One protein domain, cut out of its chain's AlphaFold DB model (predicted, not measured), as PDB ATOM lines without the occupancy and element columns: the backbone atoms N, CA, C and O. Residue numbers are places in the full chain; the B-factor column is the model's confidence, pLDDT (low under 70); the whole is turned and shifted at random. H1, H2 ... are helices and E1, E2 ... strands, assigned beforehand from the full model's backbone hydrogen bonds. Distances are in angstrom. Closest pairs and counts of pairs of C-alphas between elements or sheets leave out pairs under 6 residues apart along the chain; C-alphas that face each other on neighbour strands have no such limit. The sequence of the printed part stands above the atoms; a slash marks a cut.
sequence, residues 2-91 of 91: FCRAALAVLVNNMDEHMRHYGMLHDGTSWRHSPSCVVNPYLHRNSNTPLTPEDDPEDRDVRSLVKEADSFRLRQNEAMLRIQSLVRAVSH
ATOM      1  N   PHE A   2     216.691 470.817 462.251       93.69
ATOM      2  CA  PHE A   2     216.433 472.193 462.737       93.69
ATOM      3  C   PHE A   2     217.034 472.538 464.119       93.69
ATOM      4  O   PHE A   2     217.880 473.417 464.218       93.69
ATOM      5  N   CYS A   3     216.673 471.809 465.185       93.00
ATOM      6  CA  CYS A   3     217.174 472.123 466.533       93.00
ATOM      7  C   CYS A   3     218.697 471.964 466.672       93.00
ATOM      8  O   CYS A   3     219.293 472.610 467.523       93.00
ATOM      9  N   ARG A   4     219.325 471.104 465.860       92.12
ATOM     10  CA  ARG A   4     220.780 470.915 465.873       92.12
ATOM     11  C   ARG A   4     221.490 472.119 465.252       92.12
ATOM     12  O   ARG A   4     222.439 472.598 465.855       92.12
ATOM     13  N   ALA A   5     220.988 472.622 464.125       91.94
ATOM     14  CA  ALA A   5     221.491 473.850 463.507       91.94
ATOM     15  C   ALA A   5     221.285 475.061 464.437       91.94
ATOM     16  O   ALA A   5     222.208 475.829 464.683       91.94
ATOM     17  N   ALA A   6     220.104 475.172 465.062       94.12
ATOM     18  CA  ALA A   6     219.846 476.207 466.063       94.12
ATOM     19  C   ALA A   6     220.831 476.129 467.242       94.12
ATOM     20  O   ALA A   6     221.368 477.150 467.663       94.12
ATOM     21  N   LEU A   7     221.095 474.923 467.761       92.50
ATOM     22  CA  LEU A   7     222.056 474.725 468.847       92.50
ATOM     23  C   LEU A   7     223.460 475.158 468.435       92.50
ATOM     24  O   LEU A   7     224.118 475.832 469.219       92.50
ATOM     25  N   ALA A   8     223.902 474.805 467.227       91.19
ATOM     26  CA  ALA A   8     225.229 475.157 466.744       91.19
ATOM     27  C   ALA A   8     225.447 476.675 466.704       91.19
ATOM     28  O   ALA A   8     226.481 477.150 467.166       91.19
ATOM     29  N   VAL A   9     224.451 477.444 466.259       91.50
ATOM     30  CA  VAL A   9     224.506 478.913 466.306       91.50
ATOM     31  C   VAL A   9     224.516 479.419 467.751       91.50
ATOM     32  O   VAL A   9     225.380 480.213 468.118       91.50
ATOM     33  N   LEU A  10     223.604 478.926 468.598       91.50
ATOM     34  CA  LEU A  10     223.446 479.400 469.981       91.50
ATOM     35  C   LEU A  10     224.680 479.162 470.860       91.50
ATOM     36  O   LEU A  10     224.963 479.978 471.733       91.50
ATOM     37  N   VAL A  11     225.415 478.068 470.642       90.56
ATOM     38  CA  VAL A  11     226.648 477.754 471.391       90.56
ATOM     39  C   VAL A  11     227.919 478.182 470.657       90.56
ATOM     40  O   VAL A  11     229.016 477.820 471.072       90.56
ATOM     41  N   ASN A  12     227.788 478.934 469.563       90.81
ATOM     42  CA  ASN A  12     228.903 479.364 468.724       90.81
ATOM     43  C   ASN A  12     229.784 478.195 468.225       90.81
ATOM     44  O   ASN A  12     231.012 478.289 468.195       90.81
ATOM     45  N   ASN A  13     229.163 477.075 467.841       90.31
ATOM     46  CA  ASN A  13     229.828 475.931 467.216       90.31
ATOM     47  C   ASN A  13     230.025 476.188 465.718       90.31
ATOM     48  O   ASN A  13     229.060 476.182 464.954       90.31
ATOM     49  N   MET A  14     231.271 476.416 465.306       87.38
ATOM     50  CA  MET A  14     231.629 476.833 463.941       87.38
ATOM     51  C   MET A  14     231.961 475.666 463.004       87.38
ATOM     52  O   MET A  14     231.922 475.817 461.785       87.38
ATOM     53  N   ASP A  15     232.265 474.490 463.556       85.12
ATOM     54  CA  ASP A  15     232.669 473.311 462.787       85.12
ATOM     55  C   ASP A  15     231.523 472.296 462.661       85.12
ATOM     56  O   ASP A  15     231.540 471.187 463.198       85.12
ATOM     57  N   GLU A  16     230.451 472.695 461.980       82.38
ATOM     58  CA  GLU A  16     229.267 471.856 461.781       82.38
ATOM     59  C   GLU A  16     229.195 471.233 460.385       82.38
ATOM     60  O   GLU A  16     228.121 471.092 459.807       82.38
ATOM     61  N   HIS A  17     230.334 470.832 459.824       85.69
ATOM     62  CA  HIS A  17     230.377 470.289 458.471       85.69
ATOM     63  C   HIS A  17     229.631 468.946 458.328       85.69
ATOM     64  O   HIS A  17     229.457 468.185 459.287       85.69
ATOM     65  N   MET A  18     229.280 468.575 457.089       84.69
ATOM     66  CA  MET A  18     228.423 467.413 456.793       84.69
ATOM     67  C   MET A  18     228.909 466.069 457.369       84.69
ATOM     68  O   MET A  18     228.093 465.204 457.684       84.69
ATOM     69  N   ARG A  19     230.218 465.888 457.599       87.81
ATOM     70  CA  ARG A  19     230.749 464.642 458.188       87.81
ATOM     71  C   ARG A  19     230.403 464.457 459.670       87.81
ATOM     72  O   ARG A  19     230.525 463.349 460.177       87.81
ATOM     73  N   HIS A  20     229.950 465.505 460.361       87.19
ATOM     74  CA  HIS A  20     229.474 465.410 461.745       87.19
ATOM     75  C   HIS A  20     228.020 464.909 461.833       87.19
ATOM     76  O   HIS A  20     227.514 464.651 462.930       87.19
ATOM     77  N   TYR A  21     227.331 464.731 460.701       88.31
ATOM     78  CA  TYR A  21     225.958 464.230 460.657       88.31
ATOM     79  C   TYR A  21     225.935 462.749 460.297       88.31
ATOM     80  O   TYR A  21     225.799 462.362 459.140       88.31
ATOM     81  N   GLY A  22     226.047 461.912 461.324       90.81
ATOM     82  CA  GLY A  22     225.870 460.475 461.184       90.81
ATOM     83  C   GLY A  22     224.401 460.067 461.057       90.81
ATOM     84  O   GLY A  22     223.476 460.749 461.521       90.81
ATOM     85  N   MET A  23     224.195 458.894 460.467       93.50
ATOM     86  CA  MET A  23     222.922 458.182 460.473       93.50
ATOM     87  C   MET A  23     223.156 456.774 461.018       93.50
ATOM     88  O   MET A  23     224.188 456.159 460.762       93.50
ATOM     89  N   LEU A  24     222.205 456.283 461.803       94.25
ATOM     90  CA  LEU A  24     222.188 454.933 462.348       94.25
ATOM     91  C   LEU A  24     221.103 454.144 461.623       94.25
ATOM     92  O   LEU A  24     219.975 454.627 461.515       94.25
ATOM     93  N   HIS A  25     221.439 452.943 461.161       95.88
ATOM     94  CA  HIS A  25     220.472 451.986 460.637       95.88
ATOM     95  C   HIS A  25     220.087 451.008 461.749       95.88
ATOM     96  O   HIS A  25     220.966 450.375 462.333       95.88
ATOM     97  N   ASP A  26     218.797 450.882 462.054       94.38
ATOM     98  CA  ASP A  26     218.293 449.977 463.104       94.38
ATOM     99  C   ASP A  26     217.865 448.594 462.578       94.38
ATOM    100  O   ASP A  26     217.293 447.794 463.314       94.38
ATOM    101  N   GLY A  27     218.152 448.308 461.305       95.44
ATOM    102  CA  GLY A  27     217.736 447.088 460.610       95.44
ATOM    103  C   GLY A  27     216.525 447.296 459.701       95.44
ATOM    104  O   GLY A  27     216.364 446.542 458.746       95.44
ATOM    105  N   THR A  28     215.726 448.339 459.941       96.38
ATOM    106  CA  THR A  28     214.515 448.637 459.152       96.38
ATOM    107  C   THR A  28     214.436 450.082 458.679       96.38
ATOM    108  O   THR A  28     213.805 450.371 457.664       96.38
ATOM    109  N   SER A  29     215.065 450.998 459.409       95.62
ATOM    110  CA  SER A  29     214.986 452.424 459.161       95.62
ATOM    111  C   SER A  29     216.319 453.107 459.433       95.62
ATOM    112  O   SER A  29     217.186 452.600 460.154       95.62
ATOM    113  N   TRP A  30     216.474 454.287 458.842       95.75
ATOM    114  CA  TRP A  30     217.558 455.188 459.179       95.75
ATOM    115  C   TRP A  30     217.058 456.280 460.113       95.75
ATOM    116  O   TRP A  30     216.046 456.930 459.853       95.75
ATOM    117  N   ARG A  31     217.831 456.546 461.161       93.38
ATOM    118  CA  ARG A  31     217.627 457.683 462.060       93.38
ATOM    119  C   ARG A  31     218.907 458.488 462.194       93.38
ATOM    120  O   ARG A  31     220.000 457.964 462.001       93.38
ATOM    121  N   HIS A  32     218.796 459.756 462.568       90.69
ATOM    122  CA  HIS A  32     219.981 460.550 462.891       90.69
ATOM    123  C   HIS A  32     220.739 459.937 464.074       90.69
ATOM    124  O   HIS A  32     220.129 459.528 465.069       90.69
ATOM    125  N   SER A  33     222.069 459.898 463.977       92.06
ATOM    126  CA  SER A  33     222.903 459.636 465.144       92.06
ATOM    127  C   SER A  33     222.779 460.794 466.145       92.06
ATOM    128  O   SER A  33     222.426 461.914 465.753       92.06
ATOM    129  N   PRO A  34     223.113 460.569 467.428       89.31
ATOM    130  CA  PRO A  34     223.369 461.668 468.351       89.31
ATOM    131  C   PRO A  34     224.361 462.680 467.759       89.31
ATOM    132  O   PRO A  34     225.208 462.324 466.930       89.31
ATOM    133  N   SER A  35     224.246 463.943 468.173       85.50
ATOM    134  CA  SER A  35     225.223 464.971 467.808       85.50
ATOM    135  C   SER A  35     226.590 464.639 468.398       85.50
ATOM    136  O   SER A  35     226.690 464.235 469.553       85.50
ATOM    137  N   CYS A  36     227.638 464.839 467.608       78.62
ATOM    138  CA  CYS A  36     229.030 464.715 468.018       78.62
ATOM    139  C   CYS A  36     229.779 466.007 467.675       78.62
ATOM    140  O   CYS A  36     229.307 466.778 466.838       78.62
ATOM    141  N   VAL A  37     230.929 466.221 468.326       82.25
ATOM    142  CA  VAL A  37     231.856 467.334 468.043       82.25
ATOM    143  C   VAL A  37     231.164 468.704 468.145       82.25
ATOM    144  O   VAL A  37     231.093 469.464 467.187       82.25
ATOM    145  N   VAL A  38     230.594 468.998 469.318       85.00
ATOM    146  CA  VAL A  38     230.003 470.309 469.628       85.00
ATOM    147  C   VAL A  38     230.995 471.084 470.483       85.00
ATOM    148  O   VAL A  38     231.166 470.762 471.657       85.00
ATOM    149  N   ASN A  39     231.641 472.089 469.896       87.12
ATOM    150  CA  ASN A  39     232.693 472.873 470.534       87.12
ATOM    151  C   ASN A  39     232.404 474.373 470.366       87.12
ATOM    152  O   ASN A  39     232.381 474.855 469.235       87.12
ATOM    153  N   PRO A  40     232.197 475.134 471.453       88.69
ATOM    154  CA  PRO A  40     232.108 476.588 471.375       88.69
ATOM    155  C   PRO A  40     233.439 477.197 470.927       88.69
ATOM    156  O   PRO A  40     234.487 476.900 471.502       88.69
ATOM    157  N   TYR A  41     233.400 478.079 469.932       87.50
ATOM    158  CA  TYR A  41     234.569 478.850 469.503       87.50
ATOM    159  C   TYR A  41     234.539 480.252 470.124       87.50
ATOM    160  O   TYR A  41     233.475 480.789 470.413       87.50
ATOM    161  N   LEU A  42     235.707 480.862 470.343       84.94
ATOM    162  CA  LEU A  42     235.794 482.255 470.817       84.94
ATOM    163  C   LEU A  42     235.655 483.271 469.677       84.94
ATOM    164  O   LEU A  42     235.208 484.392 469.894       84.94
ATOM    165  N   HIS A  43     236.051 482.880 468.468       83.38
ATOM    166  CA  HIS A  43     235.931 483.697 467.267       83.38
ATOM    167  C   HIS A  43     234.643 483.361 466.512       83.38
ATOM    168  O   HIS A  43     234.080 482.271 466.649       83.38
ATOM    169  N   ARG A  44     234.182 484.318 465.709       78.12
ATOM    170  CA  ARG A  44     233.002 484.179 464.860       78.12
ATOM    171  C   ARG A  44     233.460 484.133 463.410       78.12
ATOM    172  O   ARG A  44     233.662 485.171 462.806       78.12
ATOM    173  N   ASN A  45     233.756 482.939 462.911       83.25
ATOM    174  CA  ASN A  45     234.006 482.720 461.490       83.25
ATOM    175  C   ASN A  45     233.621 481.275 461.157       83.25
ATOM    176  O   ASN A  45     234.354 480.340 461.487       83.25
ATOM    177  N   SER A  46     232.430 481.097 460.583       81.81
ATOM    178  CA  SER A  46     231.937 479.787 460.154       81.81
ATOM    179  C   SER A  46     232.242 479.538 458.683       81.81
ATOM    180  O   SER A  46     231.841 480.312 457.821       81.81
ATOM    181  N   ASN A  47     232.825 478.379 458.374       83.19
ATOM    182  CA  ASN A  47     232.906 477.875 456.997       83.19
ATOM    183  C   ASN A  47     231.656 477.077 456.584       83.19
ATOM    184  O   ASN A  47     231.589 476.556 455.471       83.19
ATOM    185  N   THR A  48     230.685 476.936 457.492       85.44
ATOM    186  CA  THR A  48     229.405 476.271 457.233       85.44
ATOM    187  C   THR A  48     228.281 477.291 457.423       85.44
ATOM    188  O   THR A  48     227.906 477.569 458.568       85.44
ATOM    189  N   PRO A  49     227.786 477.904 456.337       86.56
ATOM    190  CA  PRO A  49     226.718 478.889 456.426       86.56
ATOM    191  C   PRO A  49     225.388 478.220 456.800       86.56
ATOM    192  O   PRO A  49     225.091 477.108 456.356       86.56
ATOM    193  N   LEU A  50     224.587 478.899 457.621       85.12
ATOM    194  CA  LEU A  50     223.262 478.447 458.056       85.12
ATOM    195  C   LEU A  50     222.220 478.565 456.932       85.12
ATOM    196  O   LEU A  50     221.324 477.729 456.818       85.12
ATOM    197  N   THR A  51     222.363 479.608 456.114       86.94
ATOM    198  CA  THR A  51     221.547 479.950 454.941       86.94
ATOM    199  C   THR A  51     222.464 480.451 453.816       86.94
ATOM    200  O   THR A  51     223.594 480.846 454.097       86.94
ATOM    201  N   PRO A  52     222.038 480.470 452.541       86.31
ATOM    202  CA  PRO A  52     222.883 480.976 451.453       86.31
ATOM    203  C   PRO A  52     223.355 482.429 451.648       86.31
ATOM    204  O   PRO A  52     224.456 482.772 451.227       86.31
ATOM    205  N   GLU A  53     222.550 483.261 452.312       86.00
ATOM    206  CA  GLU A  53     222.829 484.673 452.613       86.00
ATOM    207  C   GLU A  53     223.450 484.902 454.005       86.00
ATOM    208  O   GLU A  53     223.436 486.027 454.504       86.00
ATOM    209  N   ASP A  54     223.926 483.849 454.673       88.12
ATOM    210  CA  ASP A  54     224.433 483.938 456.048       88.12
ATOM    211  C   ASP A  54     225.745 484.736 456.125       88.12
ATOM    212  O   ASP A  54     226.633 484.582 455.283       88.12
ATOM    213  N   ASP A  55     225.876 485.563 457.165       88.00
ATOM    214  CA  ASP A  55     227.127 486.248 457.487       88.00
ATOM    215  C   ASP A  55     227.994 485.311 458.351       88.00
ATOM    216  O   ASP A  55     227.598 484.972 459.474       88.00
ATOM    217  N   PRO A  56     229.171 484.862 457.874       84.19
ATOM    218  CA  PRO A  56     230.015 483.936 458.625       84.19
ATOM    219  C   PRO A  56     230.562 484.534 459.931       84.19
ATOM    220  O   PRO A  56     230.939 483.764 460.824       84.19
ATOM    221  N   GLU A  57     230.600 485.866 460.058       87.56
ATOM    222  CA  GLU A  57     231.069 486.586 461.247       87.56
ATOM    223  C   GLU A  57     229.935 486.980 462.208       87.56
ATOM    224  O   GLU A  57     230.181 487.164 463.405       87.56
ATOM    225  N   ASP A  58     228.689 487.029 461.731       86.38
ATOM    226  CA  ASP A  58     227.509 487.394 462.529       86.38
ATOM    227  C   ASP A  58     226.308 486.471 462.275       86.38
ATOM    228  O   ASP A  58     225.211 486.890 461.902       86.38
ATOM    229  N   ARG A  59     226.516 485.167 462.489       88.62
ATOM    230  CA  ARG A  59     225.446 484.173 462.332       88.62
ATOM    231  C   ARG A  59     224.289 484.443 463.281       88.62
ATOM    232  O   ARG A  59     224.434 484.425 464.507       88.62
ATOM    233  N   ASP A  60     223.106 484.567 462.696       90.75
ATOM    234  CA  ASP A  60     221.885 484.914 463.405       90.75
ATOM    235  C   ASP A  60     220.873 483.767 463.359       90.75
ATOM    236  O   ASP A  60     220.363 483.378 462.307       90.75
ATOM    237  N   VAL A  61     220.498 483.253 464.533       92.56
ATOM    238  CA  VAL A  61     219.500 482.178 464.655       92.56
ATOM    239  C   VAL A  61     218.135 482.576 464.066       92.56
ATOM    240  O   VAL A  61     217.346 481.708 463.688       92.56
ATOM    241  N   ARG A  62     217.845 483.880 463.935       93.25
ATOM    242  CA  ARG A  62     216.632 484.387 463.273       93.25
ATOM    243  C   ARG A  62     216.609 484.056 461.779       93.25
ATOM    244  O   ARG A  62     215.517 483.880 461.241       93.25
ATOM    245  N   SER A  63     217.760 483.904 461.121       93.44
ATOM    246  CA  SER A  63     217.836 483.444 459.726       93.44
ATOM    247  C   SER A  63     217.273 482.028 459.574       93.44
ATOM    248  O   SER A  63     216.521 481.760 458.643       93.44
ATOM    249  N   LEU A  64     217.475 481.153 460.566       93.31
ATOM    250  CA  LEU A  64     216.888 479.807 460.565       93.31
ATOM    251  C   LEU A  64     215.359 479.813 460.728       93.31
ATOM    252  O   LEU A  64     214.679 478.910 460.248       93.31
ATOM    253  N   VAL A  65     214.799 480.822 461.408       95.62
ATOM    254  CA  VAL A  65     213.338 480.990 461.519       95.62
ATOM    255  C   VAL A  65     212.737 481.397 460.175       95.62
ATOM    256  O   VAL A  65     211.649 480.933 459.842       95.62
ATOM    257  N   LYS A  66     213.439 482.226 459.391       94.94
ATOM    258  CA  LYS A  66     213.014 482.577 458.027       94.94
ATOM    259  C   LYS A  66     212.982 481.339 457.124       94.94
ATOM    260  O   LYS A  66     212.038 481.184 456.361       94.94
ATOM    261  N   GLU A  67     213.921 480.417 457.330       94.88
ATOM    262  CA  GLU A  67     214.015 479.127 456.634       94.88
ATOM    263  C   GLU A  67     213.162 477.997 457.244       94.88
ATOM    264  O   GLU A  67     213.372 476.822 456.939       94.88
ATOM    265  N   ALA A  68     212.189 478.297 458.113       95.69
ATOM    266  CA  ALA A  68     211.384 477.268 458.783       95.69
ATOM    267  C   ALA A  68     210.678 476.311 457.799       95.69
ATOM    268  O   ALA A  68     210.626 475.099 458.043       95.69
ATOM    269  N   ASP A  69     210.213 476.834 456.664       95.81
ATOM    270  CA  ASP A  69     209.510 476.059 455.639       95.81
ATOM    271  C   ASP A  69     210.414 474.982 455.013       95.81
ATOM    272  O   ASP A  69     209.959 473.858 454.773       95.81
ATOM    273  N   SER A  70     211.720 475.250 454.874       94.25
ATOM    274  CA  SER A  70     212.739 474.281 454.432       94.25
ATOM    275  C   SER A  70     212.838 473.066 455.371       94.25
ATOM    276  O   SER A  70     213.229 471.971 454.960       94.25
ATOM    277  N   PHE A  71     212.405 473.215 456.629       93.75
ATOM    278  CA  PHE A  71     212.311 472.143 457.625       93.75
ATOM    279  C   PHE A  71     210.892 471.592 457.813       93.75
ATOM    280  O   PHE A  71     210.680 470.777 458.714       93.75
ATOM    281  N   ARG A  72     209.930 471.997 456.970       96.31
ATOM    282  CA  ARG A  72     208.498 471.672 457.098       96.31
ATOM    283  C   ARG A  72     207.912 472.125 458.438       96.31
ATOM    284  O   ARG A  72     207.112 471.414 459.045       96.31
ATOM    285  N   LEU A  73     208.357 473.282 458.917       97.56
ATOM    286  CA  LEU A  73     207.863 473.923 460.129       97.56
ATOM    287  C   LEU A  73     207.235 475.257 459.765       97.56
ATOM    288  O   LEU A  73     207.753 475.978 458.924       97.56
ATOM    289  N   ARG A  74     206.183 475.640 460.484       97.94
ATOM    290  CA  ARG A  74     205.744 477.038 460.492       97.94
ATOM    291  C   ARG A  74     206.707 477.876 461.334       97.94
ATOM    292  O   ARG A  74     207.300 477.380 462.295       97.94
ATOM    293  N   GLN A  75     206.810 479.172 461.049       97.50
ATOM    294  CA  GLN A  75     207.705 480.074 461.794       97.50
ATOM    295  C   GLN A  75     207.452 480.063 463.311       97.50
ATOM    296  O   GLN A  75     208.392 480.031 464.102       97.50
ATOM    297  N   ASN A  76     206.189 480.013 463.743       97.75
ATOM    298  CA  ASN A  76     205.846 479.917 465.165       97.75
ATOM    299  C   ASN A  76     206.327 478.598 465.801       97.75
ATOM    300  O   ASN A  76     206.788 478.595 466.939       97.75
ATOM    301  N   GLU A  77     206.272 477.480 465.072       98.12
ATOM    302  CA  GLU A  77     206.794 476.185 465.527       98.12
ATOM    303  C   GLU A  77     208.323 476.206 465.630       98.12
ATOM    304  O   GLU A  77     208.884 475.695 466.601       98.12
ATOM    305  N   ALA A  78     208.995 476.832 464.662       97.56
ATOM    306  CA  ALA A  78     210.437 477.059 464.686       97.56
ATOM    307  C   ALA A  78     210.853 477.890 465.914       97.56
ATOM    308  O   ALA A  78     211.743 477.485 466.667       97.56
ATOM    309  N   MET A  79     210.151 478.995 466.182       97.50
ATOM    310  CA  MET A  79     210.382 479.836 467.361       97.50
ATOM    311  C   MET A  79     210.177 479.073 468.673       97.50
ATOM    312  O   MET A  79     211.029 479.149 469.557       97.50
ATOM    313  N   LEU A  80     209.090 478.304 468.806       97.81
ATOM    314  CA  LEU A  80     208.825 477.504 470.009       97.81
ATOM    315  C   LEU A  80     209.924 476.463 470.262       97.81
ATOM    316  O   LEU A  80     210.340 476.258 471.404       97.81
ATOM    317  N   ARG A  81     210.436 475.828 469.201       97.12
ATOM    318  CA  ARG A  81     211.553 474.877 469.301       97.12
ATOM    319  C   ARG A  81     212.838 475.558 469.769       97.12
ATOM    320  O   ARG A  81     213.500 475.016 470.651       97.12
ATOM    321  N   ILE A  82     213.168 476.736 469.230       96.56
ATOM    322  CA  ILE A  82     214.333 477.521 469.674       96.56
ATOM    323  C   ILE A  82     214.168 477.949 471.136       96.56
ATOM    324  O   ILE A  82     215.090 477.783 471.925       96.56
ATOM    325  N   GLN A  83     212.992 478.436 471.535       96.06
ATOM    326  CA  GLN A  83     212.728 478.815 472.927       96.06
ATOM    327  C   GLN A  83     212.899 477.636 473.890       96.06
ATOM    328  O   GLN A  83     213.493 477.796 474.953       96.06
ATOM    329  N   SER A  84     212.398 476.454 473.522       95.44
ATOM    330  CA  SER A  84     212.585 475.228 474.305       95.44
ATOM    331  C   SER A  84     214.069 474.874 474.448       95.44
ATOM    332  O   SER A  84     214.536 474.582 475.547       95.44
ATOM    333  N   LEU A  85     214.830 474.991 473.356       94.06
ATOM    334  CA  LEU A  85     216.269 474.751 473.346       94.06
ATOM    335  C   LEU A  85     217.022 475.728 474.261       94.06
ATOM    336  O   LEU A  85     217.804 475.281 475.091       94.06
ATOM    337  N   VAL A  86     216.747 477.033 474.162       94.12
ATOM    338  CA  VAL A  86     217.354 478.066 475.022       94.12
ATOM    339  C   VAL A  86     217.080 477.768 476.495       94.12
ATOM    340  O   VAL A  86     218.009 477.782 477.300       94.12
ATOM    341  N   ARG A  87     215.838 477.425 476.860       94.25
ATOM    342  CA  ARG A  87     215.494 477.053 478.244       94.25
ATOM    343  C   ARG A  87     216.268 475.832 478.735       94.25
ATOM    344  O   ARG A  87     216.635 475.797 479.900       94.25
ATOM    345  N   ALA A  88     216.515 474.853 477.868       90.94
ATOM    346  CA  ALA A  88     217.241 473.638 478.228       90.94
ATOM    347  C   ALA A  88     218.748 473.862 478.457       90.94
ATOM    348  O   ALA A  88     219.383 473.024 479.088       90.94
ATOM    349  N   VAL A  89     219.325 474.957 477.943       85.62
ATOM    350  CA  VAL A  89     220.775 475.232 478.028       85.62
ATOM    351  C   VAL A  89     221.141 476.445 478.891       85.62
ATOM    352  O   VAL A  89     222.317 476.644 479.164       85.62
ATOM    353  N   SER A  90     220.166 477.246 479.333       83.94
ATOM    354  CA  SER A  90     220.390 478.489 480.099       83.94
ATOM    355  C   SER A  90     220.356 478.286 481.623       83.94
ATOM    356  O   SER A  90     219.754 479.098 482.323       83.94
ATOM    357  N   HIS A  91     220.925 477.188 482.127       58.09
ATOM    358  CA  HIS A  91     220.978 476.907 483.569       58.09
ATOM    359  C   HIS A  91     221.768 477.956 484.357       58.09
ATOM    360  O   HIS A  91     222.864 478.341 483.892       58.09
TER     361      HIS A  91
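AT A GLANCE: This is residues 2 to 91 of the 91 residues of an uncharacterized protein of Arthrobacter sp. 7749 (UniProt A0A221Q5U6). Three helices, H1, H2 and H4, make a small cluster in which each touches the other two, with H1 in the middle of the domain; a two-strand hairpin of E1 and E2 reaches away from the cluster and makes one end of the longest axis. Much of the two long links, residues 11 to 22 and 33 to 60, loops over the side of H1 away from H4, while the short H3 is the turn between H2 and H4. The printed part has 90 residues, with four named helices and two named strands in the order H1 E1 E2 H2 H3 H4, and the strands form one antiparallel sheet, E1 - E2. The class is mostly helix, though under half of the residues are in named elements. The whole is compact, with a radius of gyration of the C-alphas of 13.8 A, and spans 41 by 32 by 29 A.

HOW THE PARTS SIT: E1, residues 23 to 25, and E2, residues 30 to 32, are antiparallel at 146 degrees and form a hairpin. N 24 and O 31 are 2.8 A apart, and N 31 and O 24 2.9 A, both within hydrogen-bond range. E2 is apart from H1, residues 2 to 10. H1 touches H2, residues 61 to 66, and the closest C-alphas are those of Ala 6 and Val 61, 6.1 A apart. These two run opposite ways at a shallow tilt of 34.8 degrees, only just short of steep. H1 also touches H4, residues 75 to 89, at a steep tilt of 55 degrees, the same way, with the C-alphas of Ala 6 and Ile 82 closest at 6.7 A. H4 touches H2 with residues 75 to 79 alone, at a shallow tilt of 20 degrees, opposite ways; the C-alphas of Val 65 and Gln 75 are closest, at 5.7 A. Two of these three tilts are shallow, and the helix packing is only just mostly aligned. H3, residues 68 to 71, and H4 touch only at the corner, and only just, with 3 pairs of C-alphas within 8 A, the closest those of Ala 68 and Gln 75 at 5.5 A. Every O i to N i+4 pair is within hydrogen-bond range in H1 and H4; H2 has 1 of 2, and H3 is too short for such a pair.

IN THESE COORDINATES: H1 begins at C-alpha 2 (216.433, 472.193, 462.737) and is 12.4 A long. E1 is 6.7 A and E2 7.0 A long. H2 measures 9.3 A and H3 5.3 A. H4, the longest at 21.4 A, ends at C-alpha 89 (220.775, 475.232, 478.028).

THE WHOLE: The C-alphas farthest apart are those of Thr 28 and His 43, 41.9 A. The printed part has no cut. The links H1 to E1 and E2 to H2 are long, with 12 and 28 residues. The mean pLDDT of the printed part is 90.3, and residue 91 alone is under 70.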